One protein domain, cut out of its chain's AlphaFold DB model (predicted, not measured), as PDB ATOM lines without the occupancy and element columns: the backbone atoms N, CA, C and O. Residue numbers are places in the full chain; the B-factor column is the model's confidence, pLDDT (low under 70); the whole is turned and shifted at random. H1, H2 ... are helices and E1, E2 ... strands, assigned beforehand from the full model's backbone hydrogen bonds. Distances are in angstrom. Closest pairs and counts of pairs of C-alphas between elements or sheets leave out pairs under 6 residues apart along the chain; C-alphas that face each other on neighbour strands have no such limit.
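What this domain is: This is residues 3 to 67 and 108 to 132 of the 133 residues of the protein "DUF4367 domain-containing protein" of Paenibacillus lactis 154 (UniProt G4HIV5). One twisted sheet of four strands forms a wall, with H1 over one edge strand, E1, and H2 over the other, E4, both on the same face; the other face has no named helix. The long stretch of residues 13 to 27 runs over that same face, between the two helices. The printed part has 90 residues, with two named helices and four named strands in the order H1 E1 E2 E3 E4 H2; the sheet's order is E1 E2 E3 E4, all antiparallel. The class is mixed, helices and strands; the whole is compact, with a radius of gyration of the C-alphas of 13.4 A and spans of 39 by 26 by 18 A.

Where its parts are: Find C-alpha 6 at (259.761, 209.703, 220.019), where H1 begins; it runs to residue 12. E1, residues 28 to 36, starts at C-alpha 28, (260.277, 214.070, 208.338), and is 25.0 A long from first to last C-alpha. Then come E2, residues 42 to 50, 23.9 A; E3, residues 56 to 63, 23.0 A; and E4, residues 112 to 119, 23.3 A. H2, residues 122 to 130, ends at C-alpha 130, (273.197, 202.362, 208.308).

How they stand to each other: E1, E2 and E3 form a meander, each strand the antiparallel neighbour of the one before. Look at N 33 and O 46, 2.8 A, in the hairpin E1 and E2; at N 47 and O 59, 2.8 A, in the hairpin E2 and E3; and at N 60 and O 115, 2.8 A, between E3 and E4: each is within hydrogen-bond range. Residues 3 to 4 pair antiparallel with residues 32 to 33 of E1. The helices on one face of the sheet give two layers. H1 runs along the strands over E1, at a height over the sheet of 9.1 A; its closest C-alphas to E1 are Leu 6 and Val 32, 6.2 A. H2 runs slantwise to the strands over E4, at 34 degrees on the local plane and a height of 9.5 A; Ile 116 and Ile 125 have the closest C-alphas, 7.3 A. H1 and H2 are apart. In both helices every O i to N i+4 pair is within hydrogen-bond range.

The domain as a whole: The two C-alphas farthest apart are those of Gly 52 and Glu 66, 40.8 A. Residues 68 to 107 are cut out, with C-alphas 67 and 108 17.8 A apart across the cut. The link from H1 to E1, 15 residues, is long. The mean pLDDT of the printed part is 95.0, and no printed residue is under 70.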
ATOM      1  N   GLU A   3     249.636 206.216 220.196       97.62
ATOM      2  CA  GLU A   3     250.405 207.213 219.440       97.62
ATOM      3  C   GLU A   3     251.065 208.192 220.414       97.62
ATOM      4  O   GLU A   3     250.446 208.600 221.397       97.62
ATOM      5  N   THR A   4     252.335 208.516 220.186       97.75
ATOM      6  CA  THR A   4     253.181 209.195 221.172       97.75
ATOM      7  C   THR A   4     254.302 209.996 220.499       97.75
ATOM      8  O   THR A   4     254.478 209.931 219.287       97.75
ATOM      9  N   SER A   5     255.090 210.748 221.274       97.50
ATOM     10  CA  SER A   5     256.354 211.330 220.797       97.50
ATOM     11  C   SER A   5     257.492 210.297 220.788       97.50
ATOM     12  O   SER A   5     257.433 209.293 221.506       97.50
ATOM     13  N   LEU A   6     258.562 210.555 220.024       96.75
ATOM     14  CA  LEU A   6     259.761 209.703 220.019       96.75
ATOM     15  C   LEU A   6     260.411 209.615 221.411       96.75
ATOM     16  O   LEU A   6     260.799 208.531 221.842       96.75
ATOM     17  N   ASP A   7     260.486 210.734 222.133       97.06
ATOM     18  CA  ASP A   7     261.069 210.788 223.479       97.06
ATOM     19  C   ASP A   7     260.239 210.008 224.502       97.06
ATOM     20  O   ASP A   7     260.783 209.321 225.368       97.06
ATOM     21  N   ASP A   8     258.912 210.074 224.402       97.06
ATOM     22  CA  ASP A   8     258.022 209.266 225.233       97.06
ATOM     23  C   ASP A   8     258.134 207.779 224.901       97.06
ATOM     24  O   ASP A   8     258.205 206.957 225.817       97.06
ATOM     25  N   ALA A   9     258.209 207.425 223.614       97.44
ATOM     26  CA  ALA A   9     258.420 206.046 223.187       97.44
ATOM     27  C   ALA A   9     259.728 205.489 223.768       97.44
ATOM     28  O   ALA A   9     259.695 204.432 224.399       97.44
ATOM     29  N   ARG A  10     260.840 206.238 223.664       96.69
ATOM     30  CA  ARG A  10     262.158 205.891 224.241       96.69
ATOM     31  C   ARG A  10     262.094 205.568 225.736       96.69
ATOM     32  O   ARG A  10     262.857 204.734 226.207       96.69
ATOM     33  N   ARG A  11     261.200 206.218 226.488       96.62
ATOM     34  CA  ARG A  11     261.028 205.993 227.935       96.62
ATOM     35  C   ARG A  11     260.152 204.791 228.282       96.62
ATOM     36  O   ARG A  11     260.229 204.313 229.410       96.62
ATOM     37  N   LYS A  12     259.285 204.355 227.367       96.38
ATOM     38  CA  LYS A  12     258.275 203.315 227.621       96.38
ATOM     39  C   LYS A  12     258.687 201.935 227.131       96.38
ATOM     40  O   LYS A  12     258.230 200.941 227.690       96.38
ATOM     41  N   VAL A  13     259.472 201.865 226.063       96.12
ATOM     42  CA  VAL A  13     259.789 200.591 225.413       96.12
ATOM     43  C   VAL A  13     260.887 199.839 226.156       96.12
ATOM     44  O   VAL A  13     261.761 200.426 226.788       96.12
ATOM     45  N   MET A  14     260.857 198.515 226.043       92.69
ATOM     46  CA  MET A  14     261.744 197.613 226.786       92.69
ATOM     47  C   MET A  14     263.111 197.378 226.120       92.69
ATOM     48  O   MET A  14     263.775 196.382 226.405       92.69
ATOM     49  N   PHE A  15     263.514 198.257 225.206       94.94
ATOM     50  CA  PHE A  15     264.756 198.162 224.443       94.94
ATOM     51  C   PHE A  15     265.274 199.555 224.071       94.94
ATOM     52  O   PHE A  15     264.536 200.537 224.120       94.94
ATOM     53  N   THR A  16     266.546 199.658 223.682       95.50
ATOM     54  CA  THR A  16     267.108 200.920 223.185       95.50
ATOM     55  C   THR A  16     266.493 201.256 221.831       95.50
ATOM     56  O   THR A  16     266.812 200.622 220.827       95.50
ATOM     57  N   LEU A  17     265.596 202.241 221.808       96.88
ATOM     58  CA  LEU A  17     264.956 202.695 220.579       96.88
ATOM     59  C   LEU A  17     265.930 203.535 219.749       96.88
ATOM     60  O   LEU A  17     266.351 204.600 220.202       96.88
ATOM     61  N   VAL A  18     266.222 203.082 218.529       97.31
ATOM     62  CA  VAL A  18     267.054 203.832 217.576       97.31
ATOM     63  C   VAL A  18     266.201 204.633 216.595       97.31
ATOM     64  O   VAL A  18     265.042 204.299 216.347       97.31
ATOM     65  N   SER A  19     266.768 205.676 216.006       97.19
ATOM     66  CA  SER A  19     266.155 206.442 214.913       97.19
ATOM     67  C   SER A  19     267.208 206.815 213.865       97.19
ATOM     68  O   SER A  19     268.366 207.014 214.227       97.19
ATOM     69  N   PRO A  20     266.840 206.918 212.578       97.25
ATOM     70  CA  PRO A  20     267.772 207.302 211.526       97.25
ATOM     71  C   PRO A  20     268.273 208.732 211.728       97.25
ATOM     72  O   PRO A  20     267.479 209.653 211.925       97.25
ATOM     73  N   THR A  21     269.590 208.930 211.650       97.25
ATOM     74  CA  THR A  21     270.184 210.276 211.606       97.25
ATOM     75  C   THR A  21     270.250 210.838 210.189       97.25
ATOM     76  O   THR A  21     270.471 212.037 210.017       97.25
ATOM     77  N   TYR A  22     270.081 209.987 209.175       97.25
ATOM     78  CA  TYR A  22     269.953 210.366 207.774       97.25
ATOM     79  C   TYR A  22     268.575 209.966 207.246       97.25
ATOM     80  O   TYR A  22     268.137 208.830 207.412       97.25
ATOM     81  N   LEU A  23     267.922 210.899 206.560       96.75
ATOM     82  CA  LEU A  23     266.697 210.659 205.813       96.75
ATOM     83  C   LEU A  23     266.839 211.263 204.414       96.75
ATOM     84  O   LEU A  23     267.498 212.300 204.273       96.75
ATOM     85  N   PRO A  24     266.200 210.667 203.393       94.81
ATOM     86  CA  PRO A  24     266.140 211.264 202.070       94.81
ATOM     87  C   PRO A  24     265.442 212.622 202.112       94.81
ATOM     88  O   PRO A  24     264.654 212.922 203.018       94.81
ATOM     89  N   ALA A  25     265.726 213.457 201.116       93.50
ATOM     90  CA  ALA A  25     265.220 214.819 201.083       93.50
ATOM     91  C   ALA A  25     263.686 214.862 201.200       93.50
ATOM     92  O   ALA A  25     262.962 214.159 200.500       93.50
ATOM     93  N   GLY A  26     263.199 215.727 202.087       94.38
ATOM     94  CA  GLY A  26     261.773 215.970 202.282       94.38
ATOM     95  C   GLY A  26     261.092 215.058 203.298       94.38
ATOM     96  O   GLY A  26     260.024 215.441 203.758       94.38
ATOM     97  N   TYR A  27     261.684 213.928 203.695       97.50
ATOM     98  CA  TYR A  27     261.120 213.079 204.745       97.50
ATOM     99  C   TYR A  27     261.313 213.695 206.132       97.50
ATOM    100  O   TYR A  27     262.412 214.111 206.500       97.50
ATOM    101  N   ALA A  28     260.249 213.693 206.930       97.38
ATOM    102  CA  ALA A  28     260.277 214.070 208.338       97.38
ATOM    103  C   ALA A  28     259.461 213.076 209.168       97.38
ATOM    104  O   ALA A  28     258.512 212.483 208.662       97.38
ATOM    105  N   LEU A  29     259.845 212.881 210.432       98.00
ATOM    106  CA  LEU A  29     259.092 212.035 211.355       98.00
ATOM    107  C   LEU A  29     257.722 212.668 211.620       98.00
ATOM    108  O   LEU A  29     257.662 213.766 212.169       98.00
ATOM    109  N   GLU A  30     256.656 211.952 211.275       97.69
ATOM    110  CA  GLU A  30     255.273 212.404 211.457       97.69
ATOM    111  C   GLU A  30     254.599 211.643 212.603       97.69
ATOM    112  O   GLU A  30     254.035 212.244 213.515       97.69
ATOM    113  N   THR A  31     254.721 210.311 212.604       98.00
ATOM    114  CA  THR A  31     254.001 209.447 213.548       98.00
ATOM    115  C   THR A  31     254.958 208.540 214.311       98.00
ATOM    116  O   THR A  31     255.821 207.897 213.711       98.00
ATOM    117  N   VAL A  32     254.748 208.393 215.624       98.44
ATOM    118  CA  VAL A  32     255.328 207.306 216.427       98.44
ATOM    119  C   VAL A  32     254.207 206.555 217.135       98.44
ATOM    120  O   VAL A  32     253.415 207.146 217.866       98.44
ATOM    121  N   ARG A  33     254.145 205.235 216.950       98.38
ATOM    122  CA  ARG A  33     253.179 204.358 217.622       98.38
ATOM    123  C   ARG A  33     253.895 203.249 218.367       98.38
ATOM    124  O   ARG A  33     254.775 202.594 217.814       98.38
ATOM    125  N   ILE A  34     253.477 203.004 219.600       97.56
ATOM    126  CA  ILE A  34     253.974 201.910 220.430       97.56
ATOM    127  C   ILE A  34     252.869 200.886 220.690       97.56
ATOM    128  O   ILE A  34     251.681 201.216 220.819       97.56
ATOM    129  N   PHE A  35     253.257 199.618 220.752       94.06
ATOM    130  CA  PHE A  35     252.339 198.506 220.969       94.06
ATOM    131  C   PHE A  35     252.761 197.729 222.201       94.06
ATOM    132  O   PHE A  35     253.928 197.384 222.383       94.06
ATOM    133  N   GLN A  36     251.758 197.500 223.036       90.94
ATOM    134  CA  GLN A  36     251.846 196.717 224.246       90.94
ATOM    135  C   GLN A  36     251.467 195.275 223.907       90.94
ATOM    136  O   GLN A  36     250.451 195.051 223.240       90.94
ATOM    137  N   ASP A  37     252.277 194.327 224.356       85.25
ATOM    138  CA  ASP A  37     251.974 192.902 224.262       85.25
ATOM    139  C   ASP A  37     250.941 192.482 225.321       85.25
ATOM    140  O   ASP A  37     250.527 193.262 226.183       85.25
ATOM    141  N   SER A  38     250.516 191.217 225.270       84.88
ATOM    142  CA  SER A  38     249.522 190.641 226.186       84.88
ATOM    143  C   SER A  38     249.936 190.651 227.663       84.88
ATOM    144  O   SER A  38     249.069 190.563 228.531       84.88
ATOM    145  N   ASP A  39     251.230 190.764 227.956       85.50
ATOM    146  CA  ASP A  39     251.775 190.860 229.313       85.50
ATOM    147  C   ASP A  39     251.915 192.299 229.823       85.50
ATOM    148  O   ASP A  39     252.345 192.514 230.955       85.50
ATOM    149  N   GLY A  40     251.515 193.285 229.020       87.56
ATOM    150  CA  GLY A  40     251.529 194.683 229.414       87.56
ATOM    151  C   GLY A  40     252.832 195.424 229.098       87.56
ATOM    152  O   GLY A  40     252.948 196.600 229.437       87.56
ATOM    153  N   GLU A  41     253.792 194.802 228.422       90.94
ATOM    154  CA  GLU A  41     255.067 195.442 228.082       90.94
ATOM    155  C   GLU A  41     255.057 196.036 226.669       90.94
ATOM    156  O   GLU A  41     254.544 195.425 225.730       90.94
ATOM    157  N   TYR A  42     255.666 197.211 226.485       92.62
ATOM    158  CA  TYR A  42     255.800 197.829 225.162       92.62
ATOM    159  C   TYR A  42     257.027 197.278 224.428       92.62
ATOM    160  O   TYR A  42     258.172 197.584 224.777       92.62
ATOM    161  N   ARG A  43     256.787 196.459 223.397       93.50
ATOM    162  CA  ARG A  43     257.844 195.748 222.650       93.50
ATOM    163  C   ARG A  43     257.909 196.062 221.172       93.50
ATOM    164  O   ARG A  43     258.854 195.625 220.524       93.50
ATOM    165  N   THR A  44     256.959 196.829 220.654       94.94
ATOM    166  CA  THR A  44     256.961 197.208 219.242       94.94
ATOM    167  C   THR A  44     256.806 198.703 219.096       94.94
ATOM    168  O   THR A  44     255.943 199.308 219.739       94.94
ATOM    169  N   VAL A  45     257.619 199.281 218.221       97.75
ATOM    170  CA  VAL A  45     257.547 200.681 217.816       97.75
ATOM    171  C   VAL A  45     257.437 200.756 216.305       97.75
ATOM    172  O   VAL A  45     258.182 200.088 215.592       97.75
ATOM    173  N   PHE A  46     256.518 201.592 215.844       97.50
ATOM    174  CA  PHE A  46     256.347 201.985 214.455       97.50
ATOM    175  C   PHE A  46     256.631 203.477 214.355       97.50
ATOM    176  O   PHE A  46     256.069 204.269 215.116       97.50
ATOM    177  N   MET A  47     257.487 203.857 213.419       98.38
ATOM    178  CA  MET A  47     257.744 205.243 213.053       98.38
ATOM    179  C   MET A  47     257.384 205.442 211.588       98.38
ATOM    180  O   MET A  47     257.798 204.653 210.741       98.38
ATOM    181  N   GLU A  48     256.625 206.490 211.293       98.19
ATOM    182  CA  GLU A  48     256.291 206.888 209.925       98.19
ATOM    183  C   GLU A  48     256.980 208.213 209.626       98.19
ATOM    184  O   GLU A  48     256.757 209.216 210.310       98.19
ATOM    185  N   TYR A  49     257.815 208.199 208.596       98.12
ATOM    186  CA  TYR A  49     258.411 209.386 208.018       98.12
ATOM    187  C   TYR A  49     257.663 209.703 206.730       98.12
ATOM    188  O   TYR A  49     257.491 208.822 205.885       98.12
ATOM    189  N   VAL A  50     257.222 210.945 206.576       97.50
ATOM    190  CA  VAL A  50     256.400 211.373 205.441       97.50
ATOM    191  C   VAL A  50     257.110 212.503 204.714       97.50
ATOM    192  O   VAL A  50     257.678 213.388 205.355       97.50
ATOM    193  N   ASN A  51     257.111 212.456 203.381       96.06
ATOM    194  CA  ASN A  51     257.653 213.535 202.559       96.06
ATOM    195  C   ASN A  51     256.572 214.494 202.036       96.06
ATOM    196  O   ASN A  51     255.374 214.272 202.207       96.06
ATOM    197  N   GLY A  52     256.994 215.572 201.368       93.81
ATOM    198  CA  GLY A  52     256.081 216.580 200.811       93.81
ATOM    199  C   GLY A  52     255.114 216.063 199.735       93.81
ATOM    200  O   GLY A  52     254.137 216.742 199.428       93.81
ATOM    201  N   GLU A  53     255.358 214.871 199.182       93.81
ATOM    202  CA  GLU A  53     254.488 214.199 198.207       93.81
ATOM    203  C   GLU A  53     253.525 213.198 198.872       93.81
ATOM    204  O   GLU A  53     252.706 212.575 198.195       93.81
ATOM    205  N   GLY A  54     253.596 213.041 200.198       93.06
ATOM    206  CA  GLY A  54     252.789 212.088 200.959       93.06
ATOM    207  C   GLY A  54     253.290 210.644 200.880       93.06
ATOM    208  O   GLY A  54     252.579 209.733 201.302       93.06
ATOM    209  N   GLN A  55     254.496 210.409 200.353       94.06
ATOM    210  CA  GLN A  55     255.113 209.087 200.384       94.06
ATOM    211  C   GLN A  55     255.562 208.764 201.808       94.06
ATOM    212  O   GLN A  55     256.103 209.617 202.515       94.06
ATOM    213  N   ILE A  56     255.350 207.512 202.211       95.62
ATOM    214  CA  ILE A  56     255.614 207.039 203.568       95.62
ATOM    215  C   ILE A  56     256.826 206.114 203.549       95.62
ATOM    216  O   ILE A  56     256.895 205.169 202.762       95.62
ATOM    217  N   LEU A  57     257.753 206.379 204.462       96.88
ATOM    218  CA  LEU A  57     258.809 205.471 204.870       96.88
ATOM    219  C   LEU A  57     258.485 205.000 206.285       96.88
ATOM    220  O   LEU A  57     258.447 205.790 207.227       96.88
ATOM    221  N   GLN A  58     258.235 203.709 206.433       97.75
ATOM    222  CA  GLN A  58     257.930 203.097 207.711       97.75
ATOM    223  C   GLN A  58     259.185 202.437 208.282       97.75
ATOM    224  O   GLN A  58     259.857 201.669 207.598       97.75
ATOM    225  N   PHE A  59     259.475 202.705 209.552       98.12
ATOM    226  CA  PHE A  59     260.524 202.033 210.305       98.12
ATOM    227  C   PHE A  59     259.933 201.349 211.536       98.12
ATOM    228  O   PHE A  59     259.368 202.004 212.413       98.12
ATOM    229  N   ASN A  60     260.098 200.031 211.608       97.50
ATOM    230  CA  ASN A  60     259.561 199.202 212.679       97.50
ATOM    231  C   ASN A  60     260.687 198.573 213.488       97.50
ATOM    232  O   ASN A  60     261.697 198.129 212.936       97.50
ATOM    233  N   GLN A  61     260.482 198.509 214.799       97.31
ATOM    234  CA  GLN A  61     261.375 197.849 215.741       97.31
ATOM    235  C   GLN A  61     260.553 196.969 216.673       97.31
ATOM    236  O   GLN A  61     259.611 197.457 217.299       97.31
ATOM    237  N   HIS A  62     260.905 195.692 216.766       94.81
ATOM    238  CA  HIS A  62     260.224 194.719 217.612       94.81
ATOM    239  C   HIS A  62     261.227 193.903 218.428       94.81
ATOM    240  O   HIS A  62     262.130 193.286 217.867       94.81
ATOM    241  N   LEU A  63     261.065 193.872 219.750       94.56
ATOM    242  CA  LEU A  63     261.857 193.012 220.626       94.56
ATOM    243  C   LEU A  63     261.311 191.575 220.602       94.56
ATOM    244  O   LEU A  63     260.247 191.306 221.161       94.56
ATOM    245  N   ILE A  64     262.080 190.647 220.031       90.50
ATOM    246  CA  ILE A  64     261.749 189.219 219.982       90.50
ATOM    247  C   ILE A  64     262.106 188.553 221.321       90.50
ATOM    248  O   ILE A  64     263.202 188.730 221.854       90.50
ATOM    249  N   ARG A  65     261.197 187.731 221.853       85.25
ATOM    250  CA  ARG A  65     261.408 186.863 223.026       85.25
ATOM    251  C   ARG A  65     260.996 185.423 222.720       85.25
ATOM    252  O   ARG A  65     260.341 185.159 221.719       85.25
ATOM    253  N   GLU A  66     261.332 184.491 223.615       73.31
ATOM    254  CA  GLU A  66     261.018 183.056 223.461       73.31
ATOM    255  C   GLU A  66     259.526 182.770 223.208       73.31
ATOM    256  O   GLU A  66     259.198 181.821 222.503       73.31
ATOM    257  N   ASN A  67     258.626 183.611 223.734       71.25
ATOM    258  CA  ASN A  67     257.175 183.478 223.567       71.25
ATOM    259  C   ASN A  67     256.584 184.412 222.495       71.25
ATOM    260  O   ASN A  67     255.360 184.532 222.402       71.25
ATOM    261  N   THR A 108     269.156 192.353 215.278       96.56
ATOM    262  CA  THR A 108     270.347 192.767 216.028       96.56
ATOM    263  C   THR A 108     270.778 191.697 217.038       96.56
ATOM    264  O   THR A 108     270.058 190.734 217.307       96.56
ATOM    265  N   ALA A 109     271.960 191.870 217.640       94.56
ATOM    266  CA  ALA A 109     272.449 190.975 218.695       94.56
ATOM    267  C   ALA A 109     271.535 190.956 219.935       94.56
ATOM    268  O   ALA A 109     271.443 189.928 220.599       94.56
ATOM    269  N   ASP A 110     270.821 192.054 220.195       94.50
ATOM    270  CA  ASP A 110     269.890 192.204 221.320       94.50
ATOM    271  C   ASP A 110     268.476 191.682 221.003       94.50
ATOM    272  O   ASP A 110     267.510 192.024 221.685       94.50
ATOM    273  N   HIS A 111     268.336 190.861 219.956       94.56
ATOM    274  CA  HIS A 111     267.068 190.268 219.519       94.56
ATOM    275  C   HIS A 111     265.998 191.293 219.115       94.56
ATOM    276  O   HIS A 111     264.800 191.025 219.207       94.56
ATOM    277  N   ILE A 112     266.417 192.460 218.623       95.62
ATOM    278  CA  ILE A 112     265.504 193.458 218.068       95.62
ATOM    279  C   ILE A 112     265.412 193.207 216.567       95.62
ATOM    280  O   ILE A 112     266.403 193.346 215.847       95.62
ATOM    281  N   LYS A 113     264.223 192.843 216.086       95.81
ATOM    282  CA  LYS A 113     263.923 192.889 214.660       95.81
ATOM    283  C   LYS A 113     263.743 194.338 214.251       95.81
ATOM    284  O   LYS A 113     262.962 195.068 214.859       95.81
ATOM    285  N   GLN A 114     264.447 194.725 213.204       97.69
ATOM    286  CA  GLN A 114     264.355 196.034 212.588       97.69
ATOM    287  C   GLN A 114     263.903 195.844 211.146       97.69
ATOM    288  O   GLN A 114     264.358 194.920 210.467       97.69
ATOM    289  N   SER A 115     262.985 196.688 210.686       97.56
ATOM    290  CA  SER A 115     262.588 196.698 209.281       97.56
ATOM    291  C   SER A 115     262.269 198.098 208.800       97.56
ATOM    292  O   SER A 115     261.498 198.801 209.453       97.56
ATOM    293  N   ILE A 116     262.802 198.466 207.642       97.81
ATOM    294  CA  ILE A 116     262.470 199.702 206.940       97.81
ATOM    295  C   ILE A 116     261.729 199.329 205.662       97.81
ATOM    296  O   ILE A 116     262.152 198.434 204.933       97.81
ATOM    297  N   PHE A 117     260.621 200.008 205.404       95.50
ATOM    298  CA  PHE A 117     259.755 199.749 204.266       95.50
ATOM    299  C   PHE A 117     259.285 201.059 203.644       95.50
ATOM    300  O   PHE A 117     258.802 201.942 204.353       95.50
ATOM    301  N   GLY A 118     259.381 201.186 202.327       94.75
ATOM    302  CA  GLY A 118     258.880 202.359 201.618       94.75
ATOM    303  C   GLY A 118     259.236 202.352 200.139       94.75
ATOM    304  O   GLY A 118     259.884 201.432 199.645       94.75
ATOM    305  N   VAL A 119     258.809 203.399 199.438       93.25
ATOM    306  CA  VAL A 119     259.189 203.633 198.041       93.25
ATOM    307  C   VAL A 119     260.542 204.340 198.028       93.25
ATOM    308  O   VAL A 119     260.598 205.562 198.091       93.25
ATOM    309  N   LEU A 120     261.625 203.563 198.034       92.56
ATOM    310  CA  LEU A 120     263.005 204.054 198.024       92.56
ATOM    311  C   LEU A 120     263.886 203.141 197.178       92.56
ATOM    312  O   LEU A 120     263.714 201.919 197.176       92.56
ATOM    313  N   ALA A 121     264.887 203.734 196.530       93.38
ATOM    314  CA  ALA A 121     265.948 202.978 195.885       93.38
ATOM    315  C   ALA A 121     266.768 202.176 196.913       93.38
ATOM    316  O   ALA A 121     266.906 202.565 198.075       93.38
ATOM    317  N   GLU A 122     267.368 201.076 196.458       94.38
ATOM    318  CA  GLU A 122     268.196 200.179 197.275       94.38
ATOM    319  C   GLU A 122     269.316 200.907 198.035       94.38
ATOM    320  O   GLU A 122     269.460 200.727 199.241       94.38
ATOM    321  N   GLU A 123     270.084 201.764 197.362       95.19
ATOM    322  CA  GLU A 123     271.189 202.499 197.996       95.19
ATOM    323  C   GLU A 123     270.686 203.459 199.086       95.19
ATOM    324  O   GLU A 123     271.335 203.668 200.114       95.19
ATOM    325  N   GLU A 124     269.496 204.016 198.883       95.62
ATOM    326  CA  GLU A 124     268.917 205.025 199.756       95.62
ATOM    327  C   GLU A 124     268.327 204.397 201.023       95.62
ATOM    328  O   GLU A 124     268.607 204.875 202.125       95.62
ATOM    329  N   ILE A 125     267.608 203.272 200.907       96.81
ATOM    330  CA  ILE A 125     267.112 202.540 202.085       96.81
ATOM    331  C   ILE A 125     268.260 201.963 202.924       96.81
ATOM    332  O   ILE A 125     268.176 201.971 204.153       96.81
ATOM    333  N   ILE A 126     269.349 201.517 202.282       97.62
ATOM    334  CA  ILE A 126     270.562 201.058 202.975       97.62
ATOM    335  C   ILE A 126     271.196 202.227 203.733       97.62
ATOM    336  O   ILE A 126     271.476 202.089 204.920       97.62
ATOM    337  N   SER A 127     271.328 203.396 203.102       98.12
ATOM    338  CA  SER A 127     271.890 204.591 203.749       98.12
ATOM    339  C   SER A 127     271.082 205.026 204.978       98.12
ATOM    340  O   SER A 127     271.653 205.395 206.005       98.12
ATOM    341  N   VAL A 128     269.747 204.952 204.914       98.06
ATOM    342  CA  VAL A 128     268.883 205.204 206.082       98.06
ATOM    343  C   VAL A 128     269.153 204.177 207.183       98.06
ATOM    344  O   VAL A 128     269.347 204.560 208.338       98.06
ATOM    345  N   ALA A 129     269.207 202.890 206.837       98.19
ATOM    346  CA  ALA A 129     269.422 201.797 207.784       98.19
ATOM    347  C   ALA A 129     270.792 201.859 208.482       98.19
ATOM    348  O   ALA A 129     270.894 201.628 209.688       98.19
ATOM    349  N   GLU A 130     271.849 202.208 207.753       98.25
ATOM    350  CA  GLU A 130     273.197 202.362 208.308       98.25
ATOM    351  C   GLU A 130     273.306 203.581 209.241       98.25
ATOM    352  O   GLU A 130     274.132 203.594 210.150       98.25
ATOM    353  N   SER A 131     272.423 204.573 209.089       98.31
ATOM    354  CA  SER A 131     272.417 205.798 209.903       98.31
ATOM    355  C   SER A 131     271.725 205.682 211.269       98.31
ATOM    356  O   SER A 131     271.597 206.679 211.978       98.31
ATOM    357  N   LEU A 132     271.218 204.505 211.633       97.19
ATOM    358  CA  LEU A 132     270.459 204.319 212.871       97.19
ATOM    359  C   LEU A 132     271.323 204.519 214.126       97.19
ATOM    360  O   LEU A 132     272.392 203.918 214.247       97.19
TER     361      LEU A 132